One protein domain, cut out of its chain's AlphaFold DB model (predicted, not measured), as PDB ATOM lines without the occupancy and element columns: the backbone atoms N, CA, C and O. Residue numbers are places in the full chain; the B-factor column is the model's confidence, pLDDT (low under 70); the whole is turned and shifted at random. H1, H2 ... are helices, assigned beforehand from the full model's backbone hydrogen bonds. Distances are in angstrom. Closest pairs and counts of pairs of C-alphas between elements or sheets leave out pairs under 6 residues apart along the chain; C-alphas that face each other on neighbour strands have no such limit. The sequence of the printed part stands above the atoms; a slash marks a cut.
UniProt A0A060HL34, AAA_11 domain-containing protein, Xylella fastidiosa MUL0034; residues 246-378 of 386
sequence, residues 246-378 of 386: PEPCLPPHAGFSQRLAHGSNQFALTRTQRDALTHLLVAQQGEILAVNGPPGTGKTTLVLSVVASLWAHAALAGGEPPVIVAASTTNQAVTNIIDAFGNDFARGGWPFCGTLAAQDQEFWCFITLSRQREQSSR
ATOM      1  N   PRO A 246     106.200 114.157 134.950       86.19
ATOM      2  CA  PRO A 246     106.209 113.137 135.986       86.19
ATOM      3  C   PRO A 246     106.800 111.835 135.443       86.19
ATOM      4  O   PRO A 246     106.348 111.306 134.424       86.19
ATOM      5  N   GLU A 247     107.795 111.308 136.146       85.62
ATOM      6  CA  GLU A 247     108.370 110.001 135.851       85.62
ATOM      7  C   GLU A 247     107.469 108.883 136.400       85.62
ATOM      8  O   GLU A 247     106.848 109.040 137.462       85.62
ATOM      9  N   PRO A 248     107.365 107.741 135.700       88.94
ATOM     10  CA  PRO A 248     106.623 106.602 136.214       88.94
ATOM     11  C   PRO A 248     107.267 106.091 137.506       88.94
ATOM     12  O   PRO A 248     108.481 105.910 137.592       88.94
ATOM     13  N   CYS A 249     106.439 105.822 138.516       89.06
ATOM     14  CA  CYS A 249     106.909 105.205 139.752       89.06
ATOM     15  C   CYS A 249     107.505 103.823 139.473       89.06
ATOM     16  O   CYS A 249     107.060 103.100 138.576       89.06
ATOM     17  N   LEU A 250     108.472 103.429 140.300       90.50
ATOM     18  CA  LEU A 250     108.999 102.075 140.253       90.50
ATOM     19  C   LEU A 250     107.879 101.069 140.572       90.50
ATOM     20  O   LEU A 250     106.993 101.362 141.383       90.50
ATOM     21  N   PRO A 251     107.899  99.870 139.961       89.94
ATOM     22  CA  PRO A 251     106.898  98.859 140.254       89.94
ATOM     23  C   PRO A 251     106.994  98.406 141.720       89.94
ATOM     24  O   PRO A 251     108.067  98.477 142.332       89.94
ATOM     25  N   PRO A 252     105.900  97.884 142.301       83.94
ATOM     26  CA  PRO A 252     105.928  97.312 143.641       83.94
ATOM     27  C   PRO A 252     107.077  96.320 143.821       83.94
ATOM     28  O   PRO A 252     107.286  95.451 142.978       83.94
ATOM     29  N   HIS A 253     107.788  96.418 144.946       82.75
ATOM     30  CA  HIS A 253     108.925  95.549 145.276       82.75
ATOM     31  C   HIS A 253     110.149  95.681 144.353       82.75
ATOM     32  O   HIS A 253     111.067  94.862 144.462       82.75
ATOM     33  N   ALA A 254     110.214  96.720 143.512       87.12
ATOM     34  CA  ALA A 254     111.427  97.069 142.782       87.12
ATOM     35  C   ALA A 254     112.646  97.167 143.715       87.12
ATOM     36  O   ALA A 254     112.525  97.418 144.922       87.12
ATOM     37  N   GLY A 255     113.828  96.917 143.144       85.44
ATOM     38  CA  GLY A 255     115.114  97.053 143.830       85.44
ATOM     39  C   GLY A 255     115.211  96.290 145.153       85.44
ATOM     40  O   GLY A 255     115.917  96.727 146.056       85.44
ATOM     41  N   PHE A 256     114.506  95.155 145.303       86.94
ATOM     42  CA  PHE A 256     114.561  94.366 146.539       86.94
ATOM     43  C   PHE A 256     115.986  93.974 146.922       86.94
ATOM     44  O   PHE A 256     116.373  94.154 148.074       86.94
ATOM     45  N   SER A 257     116.771  93.524 145.946       87.94
ATOM     46  CA  SER A 257     118.179  93.166 146.117       87.94
ATOM     47  C   SER A 257     119.102  94.359 146.383       87.94
ATOM     48  O   SER A 257     120.226  94.153 146.820       87.94
ATOM     49  N   GLN A 258     118.655  95.596 146.143       86.56
ATOM     50  CA  GLN A 258     119.472  96.795 146.353       86.56
ATOM     51  C   GLN A 258     119.417  97.293 147.802       86.56
ATOM     52  O   GLN A 258     120.279  98.058 148.222       86.56
ATOM     53  N   ARG A 259     118.431  96.865 148.599       88.06
ATOM     54  CA  ARG A 259     118.298  97.251 150.014       88.06
ATOM     55  C   ARG A 259     119.167  96.356 150.895       88.06
ATOM     56  O   ARG A 259     118.664  95.496 151.616       88.06
ATOM     57  N   LEU A 260     120.479  96.543 150.775       85.44
ATOM     58  CA  LEU A 260     121.501  95.659 151.338       85.44
ATOM     59  C   LEU A 260     121.575  95.680 152.867       85.44
ATOM     60  O   LEU A 260     121.994  94.695 153.470       85.44
ATOM     61  N   ALA A 261     121.172  96.780 153.503       85.00
ATOM     62  CA  ALA A 261     121.262  96.933 154.948       85.00
ATOM     63  C   ALA A 261     120.132  97.802 155.509       85.00
ATOM     64  O   ALA A 261     119.541  98.628 154.814       85.00
ATOM     65  N   HIS A 262     119.836  97.603 156.792       81.62
ATOM     66  CA  HIS A 262     118.811  98.332 157.535       81.62
ATOM     67  C   HIS A 262     119.375  98.742 158.897       81.62
ATOM     68  O   HIS A 262     120.224  98.042 159.443       81.62
ATOM     69  N   GLY A 263     118.887  99.857 159.449       76.44
ATOM     70  CA  GLY A 263     119.414 100.400 160.707       76.44
ATOM     71  C   GLY A 263     119.147  99.527 161.940       76.44
ATOM     72  O   GLY A 263     119.889  99.595 162.911       76.44
ATOM     73  N   SER A 264     118.109  98.685 161.917       74.62
ATOM     74  CA  SER A 264     117.754  97.818 163.044       74.62
ATOM     75  C   SER A 264     117.075  96.531 162.583       74.62
ATOM     76  O   SER A 264     116.384  96.507 161.564       74.62
ATOM     77  N   ASN A 265     117.241  95.459 163.362       71.38
ATOM     78  CA  ASN A 265     116.500  94.206 163.209       71.38
ATOM     79  C   ASN A 265     115.179  94.183 164.006       71.38
ATOM     80  O   ASN A 265     114.409  93.239 163.860       71.38
ATOM     81  N   GLN A 266     114.919  95.195 164.841       73.25
ATOM     82  CA  GLN A 266     113.711  95.286 165.670       73.25
ATOM     83  C   GLN A 266     112.570  96.017 164.954       73.25
ATOM     84  O   GLN A 266     111.403  95.669 165.118       73.25
ATOM     85  N   PHE A 267     112.908  97.008 164.127       74.94
ATOM     86  CA  PHE A 267     111.940  97.869 163.450       74.94
ATOM     87  C   PHE A 267     112.068  97.722 161.935       74.94
ATOM     88  O   PHE A 267     112.874  98.390 161.288       74.94
ATOM     89  N   ALA A 268     111.265  96.826 161.358       81.31
ATOM     90  CA  ALA A 268     111.224  96.637 159.915       81.31
ATOM     91  C   ALA A 268     110.607  97.857 159.211       81.31
ATOM     92  O   ALA A 268     109.601  98.408 159.663       81.31
ATOM     93  N   LEU A 269     111.173  98.236 158.062       87.38
ATOM     94  CA  LEU A 269     110.604  99.296 157.234       87.38
ATOM     95  C   LEU A 269     109.225  98.896 156.695       87.38
ATOM     96  O   LEU A 269     109.016  97.781 156.197       87.38
ATOM     97  N   THR A 270     108.293  99.846 156.709       89.44
ATOM     98  CA  THR A 270     106.985  99.687 156.068       89.44
ATOM     99  C   THR A 270     107.134  99.537 154.550       89.44
ATOM    100  O   THR A 270     108.201  99.749 153.970       89.44
ATOM    101  N   ARG A 271     106.053  99.164 153.852       88.38
ATOM    102  CA  ARG A 271     106.061  99.102 152.380       88.38
ATOM    103  C   ARG A 271     106.452 100.450 151.758       88.38
ATOM    104  O   ARG A 271     107.373 100.487 150.958       88.38
ATOM    105  N   THR A 272     105.839 101.543 152.209       89.38
ATOM    106  CA  THR A 272     106.097 102.891 151.678       89.38
ATOM    107  C   THR A 272     107.510 103.388 151.979       89.38
ATOM    108  O   THR A 272     108.124 104.035 151.139       89.38
ATOM    109  N   GLN A 273     108.070 103.043 153.143       91.00
ATOM    110  CA  GLN A 273     109.468 103.344 153.462       91.00
ATOM    111  C   GLN A 273     110.445 102.545 152.587       91.00
ATOM    112  O   GLN A 273     111.462 103.086 152.162       91.00
ATOM    113  N   ARG A 274     110.139 101.275 152.280       91.19
ATOM    114  CA  ARG A 274     110.942 100.465 151.346       91.19
ATOM    115  C   ARG A 274     110.895 101.019 149.926       91.19
ATOM    116  O   ARG A 274     111.927 101.020 149.259       91.19
ATOM    117  N   ASP A 275     109.738 101.504 149.486       90.81
ATOM    118  CA  ASP A 275     109.592 102.146 148.179       90.81
ATOM    119  C   ASP A 275     110.433 103.437 148.128       90.81
ATOM    120  O   ASP A 275     111.249 103.596 147.223       90.81
ATOM    121  N   ALA A 276     110.351 104.294 149.156       92.44
ATOM    122  CA  ALA A 276     111.169 105.507 149.262       92.44
ATOM    123  C   ALA A 276     112.681 105.214 149.281       92.44
ATOM    124  O   ALA A 276     113.441 105.846 148.550       92.44
ATOM    125  N   LEU A 277     113.123 104.224 150.067       92.50
ATOM    126  CA  LEU A 277     114.522 103.789 150.086       92.50
ATOM    127  C   LEU A 277     114.975 103.314 148.699       92.50
ATOM    128  O   LEU A 277     116.069 103.644 148.264       92.50
ATOM    129  N   THR A 278     114.130 102.573 147.983       93.31
ATOM    130  CA  THR A 278     114.462 102.082 146.639       93.31
ATOM    131  C   THR A 278     114.607 103.223 145.645       93.31
ATOM    132  O   THR A 278     115.581 103.252 144.904       93.31
ATOM    133  N   HIS A 279     113.673 104.178 145.660       93.12
ATOM    134  CA  HIS A 279     113.757 105.375 144.826       93.12
ATOM    135  C   HIS A 279     115.046 106.159 145.081       93.12
ATOM    136  O   HIS A 279     115.662 106.621 144.130       93.12
ATOM    137  N   LEU A 280     115.488 106.259 146.337       93.06
ATOM    138  CA  LEU A 280     116.762 106.895 146.663       93.06
ATOM    139  C   LEU A 280     117.968 106.095 146.142       93.06
ATOM    140  O   LEU A 280     118.917 106.681 145.640       93.06
ATOM    141  N   LEU A 281     117.950 104.765 146.259       92.06
ATOM    142  CA  LEU A 281     119.079 103.919 145.854       92.06
ATOM    143  C   LEU A 281     119.298 103.867 144.338       92.06
ATOM    144  O   LEU A 281     120.419 103.619 143.905       92.06
ATOM    145  N   VAL A 282     118.252 104.099 143.541       91.50
ATOM    146  CA  VAL A 282     118.376 104.222 142.078       91.50
ATOM    147  C   VAL A 282     118.563 105.666 141.609       91.50
ATOM    148  O   VAL A 282     118.713 105.884 140.408       91.50
ATOM    149  N   ALA A 283     118.525 106.635 142.529       90.94
ATOM    150  CA  ALA A 283     118.574 108.046 142.186       90.94
ATOM    151  C   ALA A 283     119.925 108.426 141.571       90.94
ATOM    152  O   ALA A 283     120.990 107.990 142.019       90.94
ATOM    153  N   GLN A 284     119.883 109.279 140.553       89.56
ATOM    154  CA  GLN A 284     121.078 109.810 139.907       89.56
ATOM    155  C   GLN A 284     121.636 111.027 140.652       89.56
ATOM    156  O   GLN A 284     120.988 111.655 141.495       89.56
ATOM    157  N   GLN A 285     122.877 111.393 140.324       89.56
ATOM    158  CA  GLN A 285     123.536 112.537 140.940       89.56
ATOM    159  C   GLN A 285     122.730 113.828 140.716       89.56
ATOM    160  O   GLN A 285     122.494 114.252 139.587       89.56
ATOM    161  N   GLY A 286     122.358 114.488 141.813       88.94
ATOM    162  CA  GLY A 286     121.596 115.738 141.781       88.94
ATOM    163  C   GLY A 286     120.076 115.579 141.741       88.94
ATOM    164  O   GLY A 286     119.377 116.584 141.613       88.94
ATOM    165  N   GLU A 287     119.555 114.360 141.871       90.75
ATOM    166  CA  GLU A 287     118.125 114.129 142.061       90.75
ATOM    167  C   GLU A 287     117.668 114.438 143.490       90.75
ATOM    168  O   GLU A 287     118.433 114.383 144.456       90.75
ATOM    169  N   ILE A 288     116.390 114.797 143.613       91.00
ATOM    170  CA  ILE A 288     115.762 115.201 144.869       91.00
ATOM    171  C   ILE A 288     114.558 114.295 145.096       91.00
ATOM    172  O   ILE A 288     113.603 114.322 144.322       91.00
ATOM    173  N   LEU A 289     114.583 113.530 146.187       92.00
ATOM    174  CA  LEU A 289     113.459 112.699 146.599       92.00
ATOM    175  C   LEU A 289     112.689 113.375 147.736       92.00
ATOM    176  O   LEU A 289     113.194 113.525 148.849       92.00
ATOM    177  N   ALA A 290     111.438 113.746 147.470       90.75
ATOM    178  CA  ALA A 290     110.533 114.240 148.499       90.75
ATOM    179  C   ALA A 290     109.851 113.069 149.221       90.75
ATOM    180  O   ALA A 290     109.145 112.273 148.603       90.75
ATOM    181  N   VAL A 291     110.016 112.988 150.543       90.25
ATOM    182  CA  VAL A 291     109.349 111.986 151.387       90.25
ATOM    183  C   VAL A 291     108.433 112.692 152.377       90.25
ATOM    184  O   VAL A 291     108.893 113.397 153.273       90.25
ATOM    185  N   ASN A 292     107.125 112.482 152.236       88.75
ATOM    186  CA  ASN A 292     106.141 112.981 153.189       88.75
ATOM    187  C   ASN A 292     105.783 111.886 154.203       88.75
ATOM    188  O   ASN A 292     105.443 110.765 153.826       88.75
ATOM    189  N   GLY A 293     105.838 112.217 155.493       85.00
ATOM    190  CA  GLY A 293     105.468 111.309 156.573       85.00
ATOM    191  C   GLY A 293     104.876 112.072 157.760       85.00
ATOM    192  O   GLY A 293     105.604 112.867 158.368       85.00
ATOM    193  N   PRO A 294     103.610 111.817 158.150       84.12
ATOM    194  CA  PRO A 294     103.013 112.344 159.380       84.12
ATOM    195  C   PRO A 294     103.872 112.102 160.642       84.12
ATOM    196  O   PRO A 294     104.802 111.282 160.625       84.12
ATOM    197  N   PRO A 295     103.612 112.799 161.761       80.56
ATOM    198  CA  PRO A 295     104.258 112.495 163.040       80.56
ATOM    199  C   PRO A 295     104.143 111.000 163.391       80.56
ATOM    200  O   PRO A 295     103.113 110.382 163.145       80.56
ATOM    201  N   GLY A 296     105.222 110.399 163.904       80.06
ATOM    202  CA  GLY A 296     105.248 108.977 164.282       80.06
ATOM    203  C   GLY A 296     105.436 107.963 163.141       80.06
ATOM    204  O   GLY A 296     105.531 106.774 163.405       80.06
ATOM    205  N   THR A 297     105.564 108.386 161.877       80.88
ATOM    206  CA  THR A 297     105.698 107.462 160.720       80.88
ATOM    207  C   THR A 297     107.115 106.930 160.458       80.88
ATOM    208  O   THR A 297     107.436 106.514 159.346       80.88
ATOM    209  N   GLY A 298     107.996 106.954 161.463       82.00
ATOM    210  CA  GLY A 298     109.333 106.352 161.366       82.00
ATOM    211  C   GLY A 298     110.280 107.010 160.352       82.00
ATOM    212  O   GLY A 298     111.117 106.326 159.771       82.00
ATOM    213  N   LYS A 299     110.174 108.329 160.117       86.56
ATOM    214  CA  LYS A 299     111.094 109.072 159.224       86.56
ATOM    215  C   LYS A 299     112.563 108.872 159.613       86.56
ATOM    216  O   LYS A 299     113.398 108.646 158.747       86.56
ATOM    217  N   THR A 300     112.859 108.889 160.910       82.69
ATOM    218  CA  THR A 300     114.210 108.634 161.424       82.69
ATOM    219  C   THR A 300     114.670 107.211 161.105       82.69
ATOM    220  O   THR A 300     115.771 107.026 160.604       82.69
ATOM    221  N   THR A 301     113.801 106.208 161.265       85.25
ATOM    222  CA  THR A 301     114.085 104.809 160.896       85.25
ATOM    223  C   THR A 301     114.408 104.650 159.405       85.25
ATOM    224  O   THR A 301     115.300 103.879 159.038       85.25
ATOM    225  N   LEU A 302     113.720 105.405 158.539       88.94
ATOM    226  CA  LEU A 302     114.040 105.463 157.112       88.94
ATOM    227  C   LEU A 302     115.443 106.045 156.885       88.94
ATOM    228  O   LEU A 302     116.225 105.428 156.171       88.94
ATOM    229  N   VAL A 303     115.787 107.170 157.524       88.81
ATOM    230  CA  VAL A 303     117.123 107.792 157.418       88.81
ATOM    231  C   VAL A 303     118.231 106.830 157.859       88.81
ATOM    232  O   VAL A 303     119.211 106.674 157.134       88.81
ATOM    233  N   LEU A 304     118.063 106.121 158.981       86.75
ATOM    234  CA  LEU A 304     119.038 105.115 159.432       86.75
ATOM    235  C   LEU A 304     119.260 104.027 158.373       86.75
ATOM    236  O   LEU A 304     120.390 103.627 158.102       86.75
ATOM    237  N   SER A 305     118.178 103.559 157.749       88.94
ATOM    238  CA  SER A 305     118.247 102.519 156.719       88.94
ATOM    239  C   SER A 305     118.854 103.019 155.407       88.94
ATOM    240  O   SER A 305     119.540 102.253 154.733       88.94
ATOM    241  N   VAL A 306     118.655 104.297 155.068       90.88
ATOM    242  CA  VAL A 306     119.342 104.961 153.950       90.88
ATOM    243  C   VAL A 306     120.850 104.944 154.171       90.88
ATOM    244  O   VAL A 306     121.578 104.447 153.314       90.88
ATOM    245  N   VAL A 307     121.315 105.422 155.330       89.69
ATOM    246  CA  VAL A 307     122.747 105.447 155.662       89.69
ATOM    247  C   VAL A 307     123.335 104.040 155.640       89.69
ATOM    248  O   VAL A 307     124.327 103.806 154.953       89.69
ATOM    249  N   ALA A 308     122.680 103.088 156.312       88.50
ATOM    250  CA  ALA A 308     123.127 101.700 156.349       88.50
ATOM    251  C   ALA A 308     123.259 101.102 154.939       88.50
ATOM    252  O   ALA A 308     124.271 100.476 154.625       88.50
ATOM    253  N   SER A 309     122.258 101.310 154.075       90.69
ATOM    254  CA  SER A 309     122.285 100.803 152.700       90.69
ATOM    255  C   SER A 309     123.408 101.431 151.873       90.69
ATOM    256  O   SER A 309     124.115 100.702 151.186       90.69
ATOM    257  N   LEU A 310     123.606 102.752 151.948       91.81
ATOM    258  CA  LEU A 310     124.669 103.436 151.201       91.81
ATOM    259  C   LEU A 310     126.068 102.975 151.629       91.81
ATOM    260  O   LEU A 310     126.928 102.758 150.778       91.81
ATOM    261  N   TRP A 311     126.287 102.768 152.928       90.19
ATOM    262  CA  TRP A 311     127.548 102.231 153.446       90.19
ATOM    263  C   TRP A 311     127.775 100.779 153.021       90.19
ATOM    264  O   TRP A 311     128.878 100.427 152.612       90.19
ATOM    265  N   ALA A 312     126.732  99.944 153.051       90.00
ATOM    266  CA  ALA A 312     126.822  98.568 152.569       90.00
ATOM    267  C   ALA A 312     127.166  98.507 151.071       90.00
ATOM    268  O   ALA A 312     128.008  97.702 150.677       90.00
ATOM    269  N   HIS A 313     126.571  99.378 150.245       90.62
ATOM    270  CA  HIS A 313     126.930  99.506 148.827       90.62
ATOM    271  C   HIS A 313     128.394  99.906 148.641       90.62
ATOM    272  O   HIS A 313     129.106  99.248 147.884       90.62
ATOM    273  N   ALA A 314     128.851 100.942 149.350       90.88
ATOM    274  CA  ALA A 314     130.234 101.408 149.270       90.88
ATOM    275  C   ALA A 314     131.229 100.306 149.646       90.88
ATOM    276  O   ALA A 314     132.193 100.061 148.923       90.88
ATOM    277  N   ALA A 315     130.944  99.574 150.720       88.06
ATOM    278  CA  ALA A 315     131.843  98.536 151.180       88.06
ATOM    279  C   ALA A 315     131.851  97.286 150.290       88.06
ATOM    280  O   ALA A 315     132.916  96.718 150.058       88.06
ATOM    281  N   LEU A 316     130.703  96.876 149.733       88.94
ATOM    282  CA  LEU A 316     130.679  95.817 148.715       88.94
ATOM    283  C   LEU A 316     131.439  96.221 147.445       88.94
ATOM    284  O   LEU A 316     132.007  95.359 146.778       88.94
ATOM    285  N   ALA A 317     131.471  97.515 147.124       91.44
ATOM    286  CA  ALA A 317     132.273  98.059 146.033       91.44
ATOM    287  C   ALA A 317     133.761  98.249 146.396       91.44
ATOM    288  O   ALA A 317     134.542  98.649 145.534       91.44
ATOM    289  N   GLY A 318     134.167  97.972 147.643       89.94
ATOM    290  CA  GLY A 318     135.534  98.185 148.130       89.94
ATOM    291  C   GLY A 318     135.945  99.661 148.210       89.94
ATOM    292  O   GLY A 318     137.133  99.959 148.121       89.94
ATOM    293  N   GLY A 319     134.976 100.574 148.312       89.50
ATOM    294  CA  GLY A 319     135.197 102.017 148.401       89.50
ATOM    295  C   GLY A 319     134.981 102.582 149.805       89.50
ATOM    296  O   GLY A 319     134.518 101.894 150.715       89.50
ATOM    297  N   GLU A 320     135.284 103.869 149.952       86.94
ATOM    298  CA  GLU A 320     135.044 104.625 151.183       86.94
ATOM    299  C   GLU A 320     133.545 104.898 151.398       86.94
ATOM    300  O   GLU A 320     132.816 105.146 150.425       86.94
ATOM    301  N   PRO A 321     133.056 104.896 152.654       87.25
ATOM    302  CA  PRO A 321     131.675 105.249 152.942       87.25
ATOM    303  C   PRO A 321     131.385 106.695 152.499       87.25
ATOM    304  O   PRO A 321     132.185 107.601 152.750       87.25
ATOM    305  N   PRO A 322     130.235 106.960 151.853       88.62
ATOM    306  CA  PRO A 322     129.896 108.304 151.416       88.62
ATOM    307  C   PRO A 322     129.687 109.245 152.605       88.62
ATOM    308  O   PRO A 322     129.112 108.869 153.631       88.62
ATOM    309  N   VAL A 323     130.077 110.507 152.420       88.56
ATOM    310  CA  VAL A 323     129.754 111.586 153.357       88.56
ATOM    311  C   VAL A 323     128.268 111.918 153.243       88.56
ATOM    312  O   VAL A 323     127.772 112.239 152.162       88.56
ATOM    313  N   ILE A 324     127.559 111.873 154.371       87.44
ATOM    314  CA  ILE A 324     126.122 112.150 154.452       87.44
ATOM    315  C   ILE A 324     125.908 113.338 155.383       87.44
ATOM    316  O   ILE A 324     126.322 113.317 156.541       87.44
ATOM    317  N   VAL A 325     125.242 114.374 154.875       87.00
ATOM    318  CA  VAL A 325     124.935 115.588 155.636       87.00
ATOM    319  C   VAL A 325     123.452 115.594 155.990       87.00
ATOM    320  O   VAL A 325     122.597 115.655 155.108       87.00
ATOM    321  N   ALA A 326     123.146 115.554 157.286       84.44
ATOM    322  CA  ALA A 326     121.799 115.756 157.805       84.44
ATOM    323  C   ALA A 326     121.665 117.189 158.339       84.44
ATOM    324  O   ALA A 326     122.465 117.626 159.164       84.44
ATOM    325  N   ALA A 327     120.645 117.913 157.882       84.62
ATOM    326  CA  ALA A 327     120.375 119.284 158.301       84.62
ATOM    327  C   ALA A 327     118.923 119.435 158.766       84.62
ATOM    328  O   ALA A 327     118.020 118.769 158.258       84.62
ATOM    329  N   SER A 328     118.695 120.329 159.728       82.06
ATOM    330  CA  SER A 328     117.356 120.702 160.181       82.06
ATOM    331  C   SER A 328     117.311 122.158 160.632       82.06
ATOM    332  O   SER A 328     118.334 122.747 160.971       82.06
ATOM    333  N   THR A 329     116.111 122.728 160.654       71.81
ATOM    334  CA  THR A 329     115.849 124.082 161.155       71.81
ATOM    335  C   THR A 329     115.755 124.143 162.680       71.81
ATOM    336  O   THR A 329     115.711 125.238 163.237       71.81
ATOM    337  N   THR A 330     115.722 122.995 163.374       72.38
ATOM    338  CA  THR A 330     115.672 122.929 164.841       72.38
ATOM    339  C   THR A 330     116.748 122.006 165.402       72.38
ATOM    340  O   THR A 330     116.965 120.896 164.910       72.38
ATOM    341  N   ASN A 331     117.386 122.435 166.495       77.00
ATOM    342  CA  ASN A 331     118.383 121.618 167.191       77.00
ATOM    343  C   ASN A 331     117.784 120.301 167.696       77.00
ATOM    344  O   ASN A 331     118.434 119.271 167.605       77.00
ATOM    345  N   GLN A 332     116.524 120.307 168.145       76.88
ATOM    346  CA  GLN A 332     115.851 119.100 168.628       76.88
ATOM    347  C   GLN A 332     115.763 118.011 167.550       76.88
ATOM    348  O   GLN A 332     115.985 116.841 167.839       76.88
ATOM    349  N   ALA A 333     115.468 118.375 166.299       78.25
ATOM    350  CA  ALA A 333     115.427 117.401 165.215       78.25
ATOM    351  C   ALA A 333     116.819 116.834 164.893       78.25
ATOM    352  O   ALA A 333     116.926 115.647 164.598       78.25
ATOM    353  N   VAL A 334     117.875 117.651 164.988       79.19
ATOM    354  CA  VAL A 334     119.265 117.186 164.846       79.19
ATOM    355  C   VAL A 334     119.625 116.219 165.975       79.19
ATOM    356  O   VAL A 334     120.116 115.128 165.700       79.19
ATOM    357  N   THR A 335     119.313 116.570 167.226       81.00
ATOM    358  CA  THR A 335     119.518 115.701 168.393       81.00
ATOM    359  C   THR A 335     118.796 114.366 168.224       81.00
ATOM    360  O   THR A 335     119.421 113.327 168.378       81.00
ATOM    361  N   ASN A 336     117.537 114.370 167.776       81.75
ATOM    362  CA  ASN A 336     116.783 113.137 167.534       81.75
ATOM    363  C   ASN A 336     117.440 112.221 166.488       81.75
ATOM    364  O   ASN A 336     117.331 111.002 166.588       81.75
ATOM    365  N   ILE A 337     118.079 112.787 165.457       80.38
ATOM    366  CA  ILE A 337     118.813 111.994 164.461       80.38
ATOM    367  C   ILE A 337     120.054 111.377 165.112       80.38
ATOM    368  O   ILE A 337     120.282 110.181 164.958       80.38
ATOM    369  N   ILE A 338     120.826 112.170 165.860       80.12
ATOM    370  CA  ILE A 338     122.045 111.718 166.546       80.12
ATOM    371  C   ILE A 338     121.727 110.609 167.553       80.12
ATOM    372  O   ILE A 338     122.362 109.556 167.521       80.12
ATOM    373  N   ASP A 339     120.714 110.811 168.392       80.06
ATOM    374  CA  ASP A 339     120.296 109.838 169.400       80.06
ATOM    375  C   ASP A 339     119.842 108.526 168.755       80.06
ATOM    376  O   ASP A 339     120.163 107.450 169.258       80.06
ATOM    377  N   ALA A 340     119.157 108.596 167.610       77.50
ATOM    378  CA  ALA A 340     118.752 107.408 166.868       77.50
ATOM    379  C   ALA A 340     119.956 106.645 166.287       77.50
ATOM    380  O   ALA A 340     119.974 105.417 166.309       77.50
ATOM    381  N   PHE A 341     121.002 107.332 165.814       73.75
ATOM    382  CA  PHE A 341     122.242 106.656 165.406       73.75
ATOM    383  C   PHE A 341     122.992 106.038 166.592       73.75
ATOM    384  O   PHE A 341     123.577 104.967 166.441       73.75
ATOM    385  N   GLY A 342     122.971 106.683 167.759       71.44
ATOM    386  CA  GLY A 342     123.633 106.179 168.964       71.44
ATOM    387  C   GLY A 342     122.929 104.976 169.597       71.44
ATOM    388  O   GLY A 342     123.594 104.026 170.007       71.44
ATOM    389  N   ASN A 343     121.594 105.010 169.661       69.19
ATOM    390  CA  ASN A 343     120.798 104.050 170.430       69.19
ATOM    391  C   ASN A 343     120.051 103.028 169.563       69.19
ATOM    392  O   ASN A 343     119.918 101.874 169.968       69.19
ATOM    393  N   ASP A 344     119.578 103.425 168.378       64.25
ATOM    394  CA  ASP A 344     118.677 102.597 167.563       64.25
ATOM    395  C   ASP A 344     119.407 101.824 166.452       64.25
ATOM    396  O   ASP A 344     118.818 100.928 165.835       64.25
ATOM    397  N   PHE A 345     120.687 102.130 166.197       66.88
ATOM    398  CA  PHE A 345     121.506 101.392 165.238       66.88
ATOM    399  C   PHE A 345     121.946 100.049 165.840       66.88
ATOM    400  O   PHE A 345     122.828  99.971 166.698       66.88
ATOM    401  N   ALA A 346     121.299  98.964 165.417       63.44
ATOM    402  CA  ALA A 346     121.490  97.663 166.044       63.44
ATOM    403  C   ALA A 346     122.880  97.088 165.728       63.44
ATOM    404  O   ALA A 346     123.232  96.871 164.569       63.44
ATOM    405  N   ARG A 347     123.637  96.721 166.771       58.47
ATOM    406  CA  ARG A 347     124.928  96.020 166.625       58.47
ATOM    407  C   ARG A 347     124.806  94.566 166.174       58.47
ATOM    408  O   ARG A 347     125.827  93.969 165.877       58.47
ATOM    409  N   GLY A 348     123.580  94.035 166.082       57.44
ATOM    410  CA  GLY A 348     123.259  92.678 165.635       57.44
ATOM    411  C   GLY A 348     124.052  91.561 166.334       57.44
ATOM    412  O   GLY A 348     124.764  91.792 167.302       57.44
ATOM    413  N   GLY A 349     123.881  90.320 165.876       51.25
ATOM    414  CA  GLY A 349     124.574  89.137 166.420       51.25
ATOM    415  C   GLY A 349     125.060  88.168 165.341       51.25
ATOM    416  O   GLY A 349     125.364  87.017 165.637       51.25
ATOM    417  N   TRP A 350     125.082  88.613 164.081       51.22
ATOM    418  CA  TRP A 350     125.510  87.824 162.923       51.22
ATOM    419  C   TRP A 350     126.960  88.162 162.538       51.22
ATOM    420  O   TRP A 350     127.432  89.240 162.889       51.22
ATOM    421  N   PRO A 351     127.668  87.307 161.771       49.72
ATOM    422  CA  PRO A 351     129.097  87.483 161.457       49.72
ATOM    423  C   PRO A 351     129.466  88.796 160.750       49.72
ATOM    424  O   PRO A 351     130.628  89.193 160.762       49.72
ATOM    425  N   PHE A 352     128.487  89.456 160.126       48.00
ATOM    426  CA  PHE A 352     128.637  90.741 159.432       48.00
ATOM    427  C   PHE A 352     128.048  91.926 160.212       48.00
ATOM    428  O   PHE A 352     128.058  93.057 159.729       48.00
ATOM    429  N   CYS A 353     127.508  91.690 161.408       47.16
ATOM    430  CA  CYS A 353     127.006  92.751 162.262       47.16
ATOM    431  C   CYS A 353     128.181  93.461 162.951       47.16
ATOM    432  O   CYS A 353     128.970  92.838 163.655       47.16
ATOM    433  N   GLY A 354     128.322  94.766 162.703       48.28
ATOM    434  CA  GLY A 354     129.447  95.580 163.185       48.28
ATOM    435  C   GLY A 354     130.755  95.416 162.395       48.28
ATOM    436  O   GLY A 354     131.620  96.274 162.487       48.28
ATOM    437  N   THR A 355     130.903  94.378 161.569       40.09
ATOM    438  CA  THR A 355     132.185  93.989 160.946       40.09
ATOM    439  C   THR A 355     132.594  94.812 159.725       40.09
ATOM    440  O   THR A 355     133.765  94.813 159.363       40.09
ATOM    441  N   LEU A 356     131.670  95.549 159.107       43.06
ATOM    442  CA  LEU A 356     132.009  96.541 158.075       43.06
ATOM    443  C   LEU A 356     132.587  97.843 158.659       43.06
ATOM    444  O   LEU A 356     132.961  98.742 157.917       43.06
ATOM    445  N   ALA A 357     132.638  97.941 159.987       42.50
ATOM    446  CA  ALA A 357     132.798  99.180 160.730       42.50
ATOM    447  C   ALA A 357     133.575  98.939 162.041       42.50
ATOM    448  O   ALA A 357     133.154  99.384 163.102       42.50
ATOM    449  N   ALA A 358     134.661  98.156 162.015       33.03
ATOM    450  CA  ALA A 358     135.307  97.665 163.241       33.03
ATOM    451  C   ALA A 358     136.828  97.873 163.316       33.03
ATOM    452  O   ALA A 358     137.523  97.009 163.852       33.03
ATOM    453  N   GLN A 359     137.352  99.012 162.851       34.75
ATOM    454  CA  GLN A 359     138.674  99.461 163.322       34.75
ATOM    455  C   GLN A 359     138.711 100.880 163.899       34.75
ATOM    456  O   GLN A 359     139.470 101.082 164.842       34.75
ATOM    457  N   ASP A 360     137.813 101.788 163.508       37.56
ATOM    458  CA  ASP A 360     137.810 103.154 164.049       37.56
ATOM    459  C   ASP A 360     136.532 103.448 164.849       37.56
ATOM    460  O   ASP A 360     135.414 103.251 164.376       37.56
ATOM    461  N   GLN A 361     136.691 103.881 166.105       37.53
ATOM    462  CA  GLN A 361     135.593 104.145 167.052       37.53
ATOM    463  C   GLN A 361     134.850 105.474 166.811       37.53
ATOM    464  O   GLN A 361     134.003 105.852 167.620       37.53
ATOM    465  N   GLU A 362     135.115 106.179 165.710       37.59
ATOM    466  CA  GLU A 362     134.524 107.489 165.424       37.59
ATOM    467  C   GLU A 362     133.751 107.459 164.101       37.59
ATOM    468  O   GLU A 362     134.323 107.504 163.018       37.59
ATOM    469  N   PHE A 363     132.420 107.371 164.191       46.59
ATOM    470  CA  PHE A 363     131.536 107.236 163.022       46.59
ATOM    471  C   PHE A 363     130.944 108.559 162.526       46.59
ATOM    472  O   PHE A 363     130.335 108.590 161.460       46.59
ATOM    473  N   TRP A 364     131.069 109.639 163.304       39.06
ATOM    474  CA  TRP A 364     130.371 110.901 163.049       39.06
ATOM    475  C   TRP A 364     131.119 112.083 163.669       39.06
ATOM    476  O   TRP A 364     131.605 111.995 164.794       39.06
ATOM    477  N   CYS A 365     131.137 113.221 162.972       29.61
ATOM    478  CA  CYS A 365     131.624 114.491 163.507       29.61
ATOM    479  C   CYS A 365     130.452 115.468 163.657       29.61
ATOM    480  O   CYS A 365     129.743 115.766 162.695       29.61
ATOM    481  N   PHE A 366     130.249 115.977 164.873       34.66
ATOM    482  CA  PHE A 366     129.216 116.961 165.186       34.66
ATOM    483  C   PHE A 366     129.777 118.378 165.031       34.66
ATOM    484  O   PHE A 366     130.698 118.770 165.747       34.66
ATOM    485  N   ILE A 367     129.229 119.151 164.094       33.19
ATOM    486  CA  ILE A 367     129.612 120.550 163.870       33.19
ATOM    487  C   ILE A 367     128.486 121.446 164.395       33.19
ATOM    488  O   ILE A 367     127.468 121.629 163.731       33.19
ATOM    489  N   THR A 368     128.656 122.014 165.592       28.17
ATOM    490  CA  THR A 368     127.770 123.062 166.127       28.17
ATOM    491  C   THR A 368     128.318 124.452 165.872       28.17
ATOM    492  O   THR A 368     129.491 124.718 166.118       28.17
ATOM    493  N   LEU A 369     127.433 125.378 165.499       31.92
ATOM    494  CA  LEU A 369     127.727 126.804 165.316       31.92
ATOM    495  C   LEU A 369     127.765 127.624 166.623       31.92
ATOM    496  O   LEU A 369     127.565 128.835 166.615       31.92
ATOM    497  N   SER A 370     128.067 127.008 167.765       27.38
ATOM    498  CA  SER A 370     128.229 127.740 169.025       27.38
ATOM    499  C   SER A 370     129.149 127.013 170.007       27.38
ATOM    500  O   SER A 370     129.235 125.787 170.030       27.38
ATOM    501  N   ARG A 371     129.895 127.820 170.777       29.38
ATOM    502  CA  ARG A 371     130.987 127.489 171.714       29.38
ATOM    503  C   ARG A 371     130.602 126.482 172.818       29.38
ATOM    504  O   ARG A 371     130.565 126.836 173.990       29.38
ATOM    505  N   GLN A 372     130.389 125.216 172.488       27.31
ATOM    506  CA  GLN A 372     130.426 124.125 173.467       27.31
ATOM    507  C   GLN A 372     131.395 123.039 173.000       27.31
ATOM    508  O   GLN A 372     131.012 121.944 172.614       27.31
ATOM    509  N   ARG A 373     132.694 123.361 173.048       27.80
ATOM    510  CA  ARG A 373     133.786 122.387 172.859       27.80
ATOM    511  C   ARG A 373     134.116 121.575 174.124       27.80
ATOM    512  O   ARG A 373     134.962 120.689 174.061       27.80
ATOM    513  N   GLU A 374     133.474 121.836 175.265       28.19
ATOM    514  CA  GLU A 374     133.979 121.354 176.567       28.19
ATOM    515  C   GLU A 374     133.176 120.253 177.271       28.19
ATOM    516  O   GLU A 374     133.645 119.744 178.287       28.19
ATOM    517  N   GLN A 375     132.019 119.817 176.760       28.34
ATOM    518  CA  GLN A 375     131.280 118.706 177.394       28.34
ATOM    519  C   GLN A 375     131.374 117.375 176.639       28.34
ATOM    520  O   GLN A 375     131.381 116.328 177.281       28.34
ATOM    521  N   SER A 376     131.569 117.390 175.320       28.70
ATOM    522  CA  SER A 376     131.716 116.163 174.516       28.70
ATOM    523  C   SER A 376     133.152 115.622 174.480       28.70
ATOM    524  O   SER A 376     133.375 114.467 174.141       28.70
ATOM    525  N   SER A 377     134.142 116.438 174.855       27.05
ATOM    526  CA  SER A 377     135.573 116.093 174.831       27.05
ATOM    527  C   SER A 377     136.041 115.275 176.043       27.05
ATOM    528  O   SER A 377     137.173 114.802 176.061       27.05
ATOM    529  N   ARG A 378     135.184 115.037 177.047       25.77
ATOM    530  CA  ARG A 378     135.543 114.215 178.221       25.77
ATOM    531  C   ARG A 378     135.431 112.700 178.007       25.77
ATOM    532  O   ARG A 378     135.722 111.955 178.936       25.77
TER     533      ARG A 378
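This is residues 246 to 378 of the 386 residues of the protein "AAA_11 domain-containing protein" of Xylella fastidiosa MUL0034 (UniProt A0A060HL34). Little regular structure is here: long loops surround three helices, with H2 in the middle, H1 packed on its residues 302 to 310 and H3 on its residues 300 to 304, while H1 and H3 stay apart from each other. Residues 369 to 375 stick out in the closing stretch. The 133 printed residues include 42 in named helices, in the order H1, H2, H3, with no named strand: all helix. The whole is compact, with a radius of gyration of the C-alphas of 16.1 A and spans of 51 by 37 by 30 A.

After residues 246 to 270, find C-alpha 271 at (106.061, 99.102, 152.380), where H1 begins, residues 271 to 281, 15.3 A. H2, residues 299 to 316, runs 25.9 A. H3, residues 331 to 343, runs 18.0 A to C-alpha 343 at (120.798, 104.050, 170.430).

Residues 302 to 310 of H2 touch H1, closest at the C-alphas of Leu 302 and Gln 273, 6.2 A; the tilt is steep, 42 degrees, the same way. Residues 300 to 304 of H2 touch residues 337 to 341 of H3, closest at the C-alphas of Thr 300 and Ile 337, 6.5 A, at a steep tilt of 54 degrees, the same way. H1 and H3 are apart. In H1, H2 and H3 every O i to N i+4 pair is within hydrogen-bond range.

The C-alphas of Pro 248 and Arg 378 are the two farthest apart, 51.6 A. The printed part has no cut, and both links are long. Look for pLDDT under 70 in residues 343 to 378.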